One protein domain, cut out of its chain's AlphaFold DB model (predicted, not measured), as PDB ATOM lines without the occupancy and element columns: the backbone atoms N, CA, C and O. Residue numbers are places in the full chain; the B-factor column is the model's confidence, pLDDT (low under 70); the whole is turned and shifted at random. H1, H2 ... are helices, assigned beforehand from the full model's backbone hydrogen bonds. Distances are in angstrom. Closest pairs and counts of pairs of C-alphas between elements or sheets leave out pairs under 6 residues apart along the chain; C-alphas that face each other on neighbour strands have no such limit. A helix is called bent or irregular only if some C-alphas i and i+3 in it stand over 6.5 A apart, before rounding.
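What this domain is: This is residues 67 to 140 of the 144 residues of an uncharacterized protein of Cylicostephanus goldi (UniProt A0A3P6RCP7). Three helices follow one another as an open zigzag: H2 folds back over H1 at a steep tilt, and H3 turns off at a corner from the end of H2, about perpendicular to it. A tail without a named element leads into H1, and residues 67 to 74 stick out from the body, as do residues 78 to 83. The printed part has 74 residues with three named helices, in the order H1, H2, H3, and no named strand; its class is all helix. The whole is only just loose, close to extended, with a radius of gyration of the C-alphas of 16.5 A, and the C-alphas span 47 by 34 by 22 A.

How they stand to each other: Residues 67 to 82 hold no named element, and their C-alphas lie 16 to 30 A from the mean of all C-alphas. H1, residues 83 to 100, touches no helix. It is close to but not clearly touching H2, residues 109 to 122; their closest C-alphas, those of Phe 94 and Phe 116, are 7.3 A apart. H1 and H2 run opposite ways at a steep tilt of 65 degrees, and their centres are 11.5 A apart. H2 and H3, residues 125 to 139, touch only at the corner by their link, residues 119 to 122 of H2 with residues 128 to 132 of H3. Their closest C-alphas, those of Phe 122 and Ser 128, are 6.3 A apart, and their lines are about perpendicular, at 78 degrees. H1 and H3 are apart. In H1 and H2 every O i to N i+4 pair is within hydrogen-bond range; in H3, 9 of 11 are.

Where its parts are: H1 begins at C-alpha 83, (47.016, -54.649, -124.154), and runs 26.0 A to C-alpha 100, (30.921, -74.612, -128.524). A short link of 8 residues leads to H2, which is 19.8 A long from C-alpha 109 to C-alpha 122. A tight link of 2 residues leads to H3, which measures 22.1 A and ends at C-alpha 139, (55.769, -74.335, -106.360). H3 is irregular: C-alphas 126 and 129 are 7.5 A apart.

The domain as a whole: The two C-alphas farthest apart are those of Tyr 67 and Glu 126, at 49.9 A. Without the stretches that stand free, the body has 60 residues and spans 37 by 32 by 22 A. The printed part has no cut, and no link between its helices is long. The mean pLDDT of the printed part is 74.2; residues 67 to 86, 103, 123 and 125 of this predicted model are under 70.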
ATOM      1  N   TYR A  67      28.464 -38.824-114.534       47.84
ATOM      2  CA  TYR A  67      28.708 -39.762-115.620       47.84
ATOM      3  C   TYR A  67      30.088 -39.444-116.197       47.84
ATOM      4  O   TYR A  67      30.253 -38.539-117.013       47.84
ATOM      5  N   LEU A  68      31.109 -40.164-115.736       49.44
ATOM      6  CA  LEU A  68      32.379 -40.228-116.440       49.44
ATOM      7  C   LEU A  68      32.123 -41.035-117.711       49.44
ATOM      8  O   LEU A  68      32.156 -42.265-117.703       49.44
ATOM      9  N   THR A  69      31.819 -40.342-118.805       45.03
ATOM     10  CA  THR A  69      31.804 -40.955-120.130       45.03
ATOM     11  C   THR A  69      33.220 -41.432-120.411       45.03
ATOM     12  O   THR A  69      34.126 -40.626-120.637       45.03
ATOM     13  N   VAL A  70      33.430 -42.748-120.346       47.50
ATOM     14  CA  VAL A  70      34.692 -43.368-120.746       47.50
ATOM     15  C   VAL A  70      34.939 -42.953-122.188       47.50
ATOM     16  O   VAL A  70      34.188 -43.317-123.091       47.50
ATOM     17  N   ASN A  71      35.962 -42.131-122.399       50.34
ATOM     18  CA  ASN A  71      36.322 -41.690-123.732       50.34
ATOM     19  C   ASN A  71      36.917 -42.894-124.477       50.34
ATOM     20  O   ASN A  71      38.092 -43.233-124.309       50.34
ATOM     21  N   TYR A  72      36.072 -43.576-125.254       51.88
ATOM     22  CA  TYR A  72      36.431 -44.767-126.021       51.88
ATOM     23  C   TYR A  72      37.521 -44.496-127.066       51.88
ATOM     24  O   TYR A  72      38.107 -45.452-127.541       51.88
ATOM     25  N   GLN A  73      37.852 -43.240-127.401       52.25
ATOM     26  CA  GLN A  73      38.996 -42.924-128.270       52.25
ATOM     27  C   GLN A  73      40.347 -42.925-127.538       52.25
ATOM     28  O   GLN A  73      41.357 -43.257-128.147       52.25
ATOM     29  N   MET A  74      40.382 -42.576-126.248       47.59
ATOM     30  CA  MET A  74      41.630 -42.437-125.473       47.59
ATOM     31  C   MET A  74      42.112 -43.755-124.855       47.59
ATOM     32  O   MET A  74      43.295 -43.901-124.579       47.59
ATOM     33  N   ASN A  75      41.206 -44.715-124.642       51.00
ATOM     34  CA  ASN A  75      41.509 -45.994-123.985       51.00
ATOM     35  C   ASN A  75      41.390 -47.211-124.920       51.00
ATOM     36  O   ASN A  75      41.556 -48.342-124.467       51.00
ATOM     37  N   PHE A  76      41.085 -47.016-126.212       48.44
ATOM     38  CA  PHE A  76      40.930 -48.129-127.163       48.44
ATOM     39  C   PHE A  76      42.232 -48.912-127.352       48.44
ATOM     40  O   PHE A  76      42.229 -50.127-127.542       48.44
ATOM     41  N   VAL A  77      43.358 -48.207-127.284       50.66
ATOM     42  CA  VAL A  77      44.699 -48.747-127.452       50.66
ATOM     43  C   VAL A  77      45.592 -47.979-126.494       50.66
ATOM     44  O   VAL A  77      45.815 -46.788-126.677       50.66
ATOM     45  N   ASP A  78      46.107 -48.650-125.470       50.94
ATOM     46  CA  ASP A  78      47.300 -48.150-124.797       50.94
ATOM     47  C   ASP A  78      48.422 -48.107-125.849       50.94
ATOM     48  O   ASP A  78      48.842 -49.160-126.336       50.94
ATOM     49  N   PHE A  79      48.840 -46.905-126.260       54.19
ATOM     50  CA  PHE A  79      49.818 -46.691-127.337       54.19
ATOM     51  C   PHE A  79      51.146 -47.416-127.067       54.19
ATOM     52  O   PHE A  79      51.824 -47.819-128.008       54.19
ATOM     53  N   ASN A  80      51.481 -47.655-125.795       52.78
ATOM     54  CA  ASN A  80      52.715 -48.340-125.419       52.78
ATOM     55  C   ASN A  80      52.595 -49.870-125.378       52.78
ATOM     56  O   ASN A  80      53.609 -50.553-125.510       52.78
ATOM     57  N   THR A  81      51.390 -50.426-125.205       57.44
ATOM     58  CA  THR A  81      51.245 -51.845-124.820       57.44
ATOM     59  C   THR A  81      50.261 -52.633-125.690       57.44
ATOM     60  O   THR A  81      50.323 -53.863-125.721       57.44
ATOM     61  N   GLY A  82      49.315 -51.976-126.376       54.28
ATOM     62  CA  GLY A  82      48.272 -52.647-127.171       54.28
ATOM     63  C   GLY A  82      47.411 -53.643-126.373       54.28
ATOM     64  O   GLY A  82      46.731 -54.499-126.945       54.28
ATOM     65  N   ALA A  83      47.457 -53.575-125.039       57.62
ATOM     66  CA  ALA A  83      47.016 -54.649-124.154       57.62
ATOM     67  C   ALA A  83      45.498 -54.896-124.207       57.62
ATOM     68  O   ALA A  83      45.052 -56.036-124.073       57.62
ATOM     69  N   THR A  84      44.710 -53.853-124.468       59.56
ATOM     70  CA  THR A  84      43.242 -53.885-124.529       59.56
ATOM     71  C   THR A  84      42.733 -54.800-125.642       59.56
ATOM     72  O   THR A  84      41.983 -55.739-125.372       59.56
ATOM     73  N   GLN A  85      43.232 -54.639-126.871       67.81
ATOM     74  CA  GLN A  85      42.823 -55.485-127.999       67.81
ATOM     75  C   GLN A  85      43.235 -56.947-127.817       67.81
ATOM     76  O   GLN A  85      42.513 -57.868-128.212       67.81
ATOM     77  N   HIS A  86      44.385 -57.197-127.189       68.69
ATOM     78  CA  HIS A  86      44.819 -58.559-126.901       68.69
ATOM     79  C   HIS A  86      43.930 -59.241-125.858       68.69
ATOM     80  O   HIS A  86      43.633 -60.432-126.003       68.69
ATOM     81  N   ILE A  87      43.478 -58.508-124.838       75.12
ATOM     82  CA  ILE A  87      42.537 -59.010-123.830       75.12
ATOM     83  C   ILE A  87      41.170 -59.276-124.469       75.12
ATOM     84  O   ILE A  87      40.639 -60.377-124.320       75.12
ATOM     85  N   GLU A  88      40.639 -58.344-125.263       77.75
ATOM     86  CA  GLU A  88      39.359 -58.512-125.963       77.75
ATOM     87  C   GLU A  88      39.391 -59.675-126.959       77.75
ATOM     88  O   GLU A  88      38.498 -60.524-126.968       77.75
ATOM     89  N   SER A  89      40.454 -59.785-127.760       81.12
ATOM     90  CA  SER A  89      40.636 -60.895-128.701       81.12
ATOM     91  C   SER A  89      40.709 -62.245-127.978       81.12
ATOM     92  O   SER A  89      40.121 -63.236-128.429       81.12
ATOM     93  N   ARG A  90      41.392 -62.309-126.825       81.81
ATOM     94  CA  ARG A  90      41.438 -63.515-125.980       81.81
ATOM     95  C   ARG A  90      40.068 -63.839-125.392       81.81
ATOM     96  O   ARG A  90      39.652 -64.994-125.456       81.81
ATOM     97  N   TRP A  91      39.346 -62.835-124.907       82.75
ATOM     98  CA  TRP A  91      37.994 -62.985-124.380       82.75
ATOM     99  C   TRP A  91      37.008 -63.493-125.436       82.75
ATOM    100  O   TRP A  91      36.237 -64.418-125.187       82.75
ATOM    101  N   GLN A  92      37.067 -62.964-126.660       84.44
ATOM    102  CA  GLN A  92      36.231 -63.436-127.767       84.44
ATOM    103  C   GLN A  92      36.523 -64.900-128.125       84.44
ATOM    104  O   GLN A  92      35.599 -65.681-128.361       84.44
ATOM    105  N   LYS A  93      37.798 -65.313-128.112       86.25
ATOM    106  CA  LYS A  93      38.184 -66.721-128.317       86.25
ATOM    107  C   LYS A  93      37.663 -67.621-127.195       86.25
ATOM    108  O   LYS A  93      37.152 -68.700-127.491       86.25
ATOM    109  N   PHE A  94      37.733 -67.163-125.946       85.38
ATOM    110  CA  PHE A  94      37.168 -67.878-124.805       85.38
ATOM    111  C   PHE A  94      35.646 -68.043-124.935       85.38
ATOM    112  O   PHE A  94      35.143 -69.162-124.884       85.38
ATOM    113  N   LYS A  95      34.910 -66.959-125.220       82.94
ATOM    114  CA  LYS A  95      33.451 -67.003-125.427       82.94
ATOM    115  C   LYS A  95      33.042 -67.954-126.550       82.94
ATOM    116  O   LYS A  95      32.059 -68.678-126.413       82.94
ATOM    117  N   ARG A  96      33.802 -67.991-127.651       85.69
ATOM    118  CA  ARG A  96      33.578 -68.959-128.738       85.69
ATOM    119  C   ARG A  96      33.731 -70.403-128.260       85.69
ATOM    120  O   ARG A  96      32.885 -71.225-128.593       85.69
ATOM    121  N   MET A  97      34.762 -70.699-127.469       84.06
ATOM    122  CA  MET A  97      34.960 -72.029-126.884       84.06
ATOM    123  C   MET A  97      33.828 -72.390-125.914       84.06
ATOM    124  O   MET A  97      33.273 -73.482-125.995       84.06
ATOM    125  N   ALA A  98      33.432 -71.458-125.044       81.81
ATOM    126  CA  ALA A  98      32.343 -71.657-124.089       81.81
ATOM    127  C   ALA A  98      31.007 -71.944-124.794       81.81
ATOM    128  O   ALA A  98      30.266 -72.839-124.394       81.81
ATOM    129  N   LYS A  99      30.733 -71.244-125.903       81.25
ATOM    130  CA  LYS A  99      29.549 -71.474-126.739       81.25
ATOM    131  C   LYS A  99      29.584 -72.833-127.448       81.25
ATOM    132  O   LYS A  99      28.555 -73.492-127.526       81.25
ATOM    133  N   GLN A 100      30.752 -73.276-127.925       81.69
ATOM    134  CA  GLN A 100      30.921 -74.612-128.524       81.69
ATOM    135  C   GLN A 100      30.662 -75.752-127.533       81.69
ATOM    136  O   GLN A 100      30.278 -76.840-127.945       81.69
ATOM    137  N   LYS A 101      30.859 -75.514-126.234       78.94
ATOM    138  CA  LYS A 101      30.596 -76.484-125.163       78.94
ATOM    139  C   LYS A 101      29.150 -76.447-124.639       78.94
ATOM    140  O   LYS A 101      28.892 -77.006-123.584       78.94
ATOM    141  N   CYS A 102      28.223 -75.814-125.367       73.19
ATOM    142  CA  CYS A 102      26.814 -75.641-124.979       73.19
ATOM    143  C   CYS A 102      26.606 -74.838-123.680       73.19
ATOM    144  O   CYS A 102      25.576 -74.974-123.025       73.19
ATOM    145  N   GLY A 103      27.552 -73.953-123.347       65.88
ATOM    146  CA  GLY A 103      27.507 -73.123-122.146       65.88
ATOM    147  C   GLY A 103      28.349 -73.695-121.008       65.88
ATOM    148  O   GLY A 103      28.419 -74.898-120.786       65.88
ATOM    149  N   ILE A 104      29.018 -72.798-120.287       73.31
ATOM    150  CA  ILE A 104      29.761 -73.108-119.064       73.31
ATOM    151  C   ILE A 104      28.930 -72.561-117.904       73.31
ATOM    152  O   ILE A 104      28.428 -71.441-117.994       73.31
ATOM    153  N   ASN A 105      28.781 -73.329-116.823       78.12
ATOM    154  CA  ASN A 105      28.144 -72.839-115.602       78.12
ATOM    155  C   ASN A 105      28.878 -71.576-115.105       78.12
ATOM    156  O   ASN A 105      30.103 -71.590-114.974       78.12
ATOM    157  N   ASN A 106      28.138 -70.502-114.804       71.88
ATOM    158  CA  ASN A 106      28.700 -69.232-114.327       71.88
ATOM    159  C   ASN A 106      29.613 -69.401-113.102       71.88
ATOM    160  O   ASN A 106      30.587 -68.666-112.970       71.88
ATOM    161  N   SER A 107      29.350 -70.391-112.244       76.75
ATOM    162  CA  SER A 107      30.191 -70.676-111.069       76.75
ATOM    163  C   SER A 107      31.590 -71.201-111.418       76.75
ATOM    164  O   SER A 107      32.551 -70.864-110.737       76.75
ATOM    165  N   SER A 108      31.738 -71.967-112.503       78.00
ATOM    166  CA  SER A 108      33.024 -72.549-112.928       78.00
ATOM    167  C   SER A 108      33.754 -71.696-113.964       78.00
ATOM    168  O   SER A 108      34.854 -72.035-114.398       78.00
ATOM    169  N   TYR A 109      33.150 -70.588-114.394       82.44
ATOM    170  CA  TYR A 109      33.650 -69.758-115.486       82.44
ATOM    171  C   TYR A 109      35.079 -69.256-115.235       82.44
ATOM    172  O   TYR A 109      35.913 -69.258-116.143       82.44
ATOM    173  N   ALA A 110      35.375 -68.876-113.991       83.19
ATOM    174  CA  ALA A 110      36.699 -68.420-113.585       83.19
ATOM    175  C   ALA A 110      37.765 -69.515-113.741       83.19
ATOM    176  O   ALA A 110      38.877 -69.226-114.180       83.19
ATOM    177  N   ASP A 111      37.437 -70.768-113.431       86.44
ATOM    178  CA  ASP A 111      38.395 -71.873-113.489       86.44
ATOM    179  C   ASP A 111      38.672 -72.300-114.929       86.44
ATOM    180  O   ASP A 111      39.832 -72.454-115.314       86.44
ATOM    181  N   TYR A 112      37.638 -72.338-115.774       84.94
ATOM    182  CA  TYR A 112      37.818 -72.533-117.213       84.94
ATOM    183  C   TYR A 112      38.627 -71.404-117.857       84.94
ATOM    184  O   TYR A 112      39.421 -71.653-118.765       84.94
ATOM    185  N   LEU A 113      38.454 -70.159-117.401       86.69
ATOM    186  CA  LEU A 113      39.242 -69.032-117.895       86.69
ATOM    187  C   LEU A 113      40.720 -69.170-117.510       86.69
ATOM    188  O   LEU A 113      41.586 -68.982-118.367       86.69
ATOM    189  N   LYS A 114      41.013 -69.537-116.255       86.69
ATOM    190  CA  LYS A 114      42.386 -69.810-115.795       86.69
ATOM    191  C   LYS A 114      43.024 -70.928-116.615       86.69
ATOM    192  O   LYS A 114      44.129 -70.750-117.118       86.69
ATOM    193  N   GLU A 115      42.314 -72.038-116.815       86.06
ATOM    194  CA  GLU A 115      42.797 -73.157-117.628       86.06
ATOM    195  C   GLU A 115      43.061 -72.725-119.078       86.06
ATOM    196  O   GLU A 115      44.110 -73.030-119.646       86.06
ATOM    197  N   PHE A 116      42.139 -71.975-119.687       86.19
ATOM    198  CA  PHE A 116      42.282 -71.486-121.057       86.19
ATOM    199  C   PHE A 116      43.505 -70.578-121.223       86.19
ATOM    200  O   PHE A 116      44.258 -70.719-122.193       86.19
ATOM    201  N   LEU A 117      43.717 -69.656-120.283       86.69
ATOM    202  CA  LEU A 117      44.880 -68.771-120.277       86.69
ATOM    203  C   LEU A 117      46.171 -69.563-120.070       86.69
ATOM    204  O   LEU A 117      47.126 -69.381-120.825       86.69
ATOM    205  N   TRP A 118      46.170 -70.500-119.124       87.19
ATOM    206  CA  TRP A 118      47.315 -71.355-118.848       87.19
ATOM    207  C   TRP A 118      47.694 -72.210-120.066       87.19
ATOM    208  O   TRP A 118      48.849 -72.199-120.491       87.19
ATOM    209  N   ARG A 119      46.721 -72.843-120.735       84.25
ATOM    210  CA  ARG A 119      46.948 -73.587-121.988       84.25
ATOM    211  C   ARG A 119      47.508 -72.697-123.097       84.25
ATOM    212  O   ARG A 119      48.304 -73.158-123.907       84.25
ATOM    213  N   LYS A 120      47.119 -71.420-123.156       83.31
ATOM    214  CA  LYS A 120      47.664 -70.473-124.141       83.31
ATOM    215  C   LYS A 120      49.099 -70.047-123.850       83.31
ATOM    216  O   LYS A 120      49.812 -69.743-124.801       83.31
ATOM    217  N   MET A 121      49.502 -70.014-122.584       81.06
ATOM    218  CA  MET A 121      50.849 -69.615-122.174       81.06
ATOM    219  C   MET A 121      51.834 -70.791-122.157       81.06
ATOM    220  O   MET A 121      52.968 -70.631-122.593       81.06
ATOM    221  N   PHE A 122      51.392 -71.970-121.710       76.56
ATOM    222  CA  PHE A 122      52.260 -73.121-121.414       76.56
ATOM    223  C   PHE A 122      51.838 -74.421-122.116       76.56
ATOM    224  O   PHE A 122      52.570 -75.408-122.111       76.56
ATOM    225  N   GLY A 123      50.660 -74.445-122.740       67.12
ATOM    226  CA  GLY A 123      50.060 -75.643-123.324       67.12
ATOM    227  C   GLY A 123      50.298 -75.793-124.824       67.12
ATOM    228  O   GLY A 123      49.333 -75.959-125.572       67.12
ATOM    229  N   LYS A 124      51.556 -75.770-125.290       71.75
ATOM    230  CA  LYS A 124      51.881 -76.297-126.629       71.75
ATOM    231  C   LYS A 124      51.623 -77.808-126.616       71.75
ATOM    232  O   LYS A 124      52.492 -78.574-126.235       71.75
ATOM    233  N   HIS A 125      50.381 -78.174-126.938       66.38
ATOM    234  CA  HIS A 125      49.783 -79.511-127.033       66.38
ATOM    235  C   HIS A 125      50.510 -80.645-126.281       66.38
ATOM    236  O   HIS A 125      50.068 -81.004-125.189       66.38
ATOM    237  N   GLU A 126      51.598 -81.184-126.834       71.44
ATOM    238  CA  GLU A 126      52.302 -82.362-126.306       71.44
ATOM    239  C   GLU A 126      53.037 -82.123-124.978       71.44
ATOM    240  O   GLU A 126      53.092 -83.017-124.141       71.44
ATOM    241  N   GLU A 127      53.511 -80.905-124.711       79.69
ATOM    242  CA  GLU A 127      54.272 -80.591-123.490       79.69
ATOM    243  C   GLU A 127      53.396 -80.042-122.358       79.69
ATOM    244  O   GLU A 127      53.896 -79.691-121.292       79.69
ATOM    245  N   SER A 128      52.080 -79.939-122.565       80.81
ATOM    246  CA  SER A 128      51.177 -79.308-121.592       80.81
ATOM    247  C   SER A 128      51.242 -79.984-120.218       80.81
ATOM    248  O   SER A 128      51.480 -79.314-119.217       80.81
ATOM    249  N   LEU A 129      51.124 -81.312-120.164       82.31
ATOM    250  CA  LEU A 129      51.236 -82.071-118.916       82.31
ATOM    251  C   LEU A 129      52.629 -81.958-118.285       82.31
ATOM    252  O   LEU A 129      52.737 -81.820-117.070       82.31
ATOM    253  N   TYR A 130      53.687 -81.972-119.096       87.31
ATOM    254  CA  TYR A 130      55.056 -81.804-118.609       87.31
ATOM    255  C   TYR A 130      55.259 -80.425-117.962       87.31
ATOM    256  O   TYR A 130      55.753 -80.325-116.840       87.31
ATOM    257  N   ASN A 131      54.796 -79.361-118.624       86.62
ATOM    258  CA  ASN A 131      54.869 -77.994-118.113       86.62
ATOM    259  C   ASN A 131      54.022 -77.797-116.853       86.62
ATOM    260  O   ASN A 131      54.416 -77.035-115.974       86.62
ATOM    261  N   PHE A 132      52.891 -78.501-116.738       88.31
ATOM    262  CA  PHE A 132      52.092 -78.509-115.515       88.31
ATOM    263  C   PHE A 132      52.886 -79.077-114.339       88.31
ATOM    264  O   PHE A 132      53.061 -78.393-113.334       88.31
ATOM    265  N   TRP A 133      53.420 -80.291-114.482       88.75
ATOM    266  CA  TRP A 133      54.180 -80.938-113.412       88.75
ATOM    267  C   TRP A 133      55.451 -80.180-113.051       88.75
ATOM    268  O   TRP A 133      55.773 -80.072-111.872       88.75
ATOM    269  N   ARG A 134      56.127 -79.589-114.039       87.75
ATOM    270  CA  ARG A 134      57.269 -78.704-113.800       87.75
ATOM    271  C   ARG A 134      56.890 -77.519-112.908       87.75
ATOM    272  O   ARG A 134      57.563 -77.274-111.919       87.75
ATOM    273  N   GLN A 135      55.787 -76.833-113.206       88.25
ATOM    274  CA  GLN A 135      55.320 -75.700-112.395       88.25
ATOM    275  C   GLN A 135      54.875 -76.131-110.994       88.25
ATOM    276  O   GLN A 135      55.115 -75.414-110.029       88.25
ATOM    277  N   VAL A 136      54.246 -77.301-110.860       90.25
ATOM    278  CA  VAL A 136      53.890 -77.859-109.546       90.25
ATOM    279  C   VAL A 136      55.148 -78.163-108.730       90.25
ATOM    280  O   VAL A 136      55.187 -77.834-107.548       90.25
ATOM    281  N   ALA A 137      56.182 -78.733-109.353       91.50
ATOM    282  CA  ALA A 137      57.462 -78.995-108.702       91.50
ATOM    283  C   ALA A 137      58.174 -77.700-108.269       91.50
ATOM    284  O   ALA A 137      58.720 -77.652-107.170       91.50
ATOM    285  N   ASP A 138      58.108 -76.640-109.083       89.50
ATOM    286  CA  ASP A 138      58.662 -75.324-108.737       89.50
ATOM    287  C   ASP A 138      57.919 -74.672-107.551       89.50
ATOM    288  O   ASP A 138      58.526 -73.974-106.741       89.50
ATOM    289  N   LEU A 139      56.603 -74.894-107.434       90.44
ATOM    290  CA  LEU A 139      55.769 -74.335-106.360       90.44
ATOM    291  C   LEU A 139      55.876 -75.101-105.037       90.44
ATOM    292  O   LEU A 139      55.694 -74.504-103.975       90.44
ATOM    293  N   TYR A 140      56.158 -76.402-105.091       90.62
ATOM    294  CA  TYR A 140      56.288 -77.268-103.920       90.62
ATOM    295  C   TYR A 140      57.667 -77.939-103.901       90.62
ATOM    296  O   TYR A 140      57.760 -79.154-104.104       90.62
TER     297      TYR A 140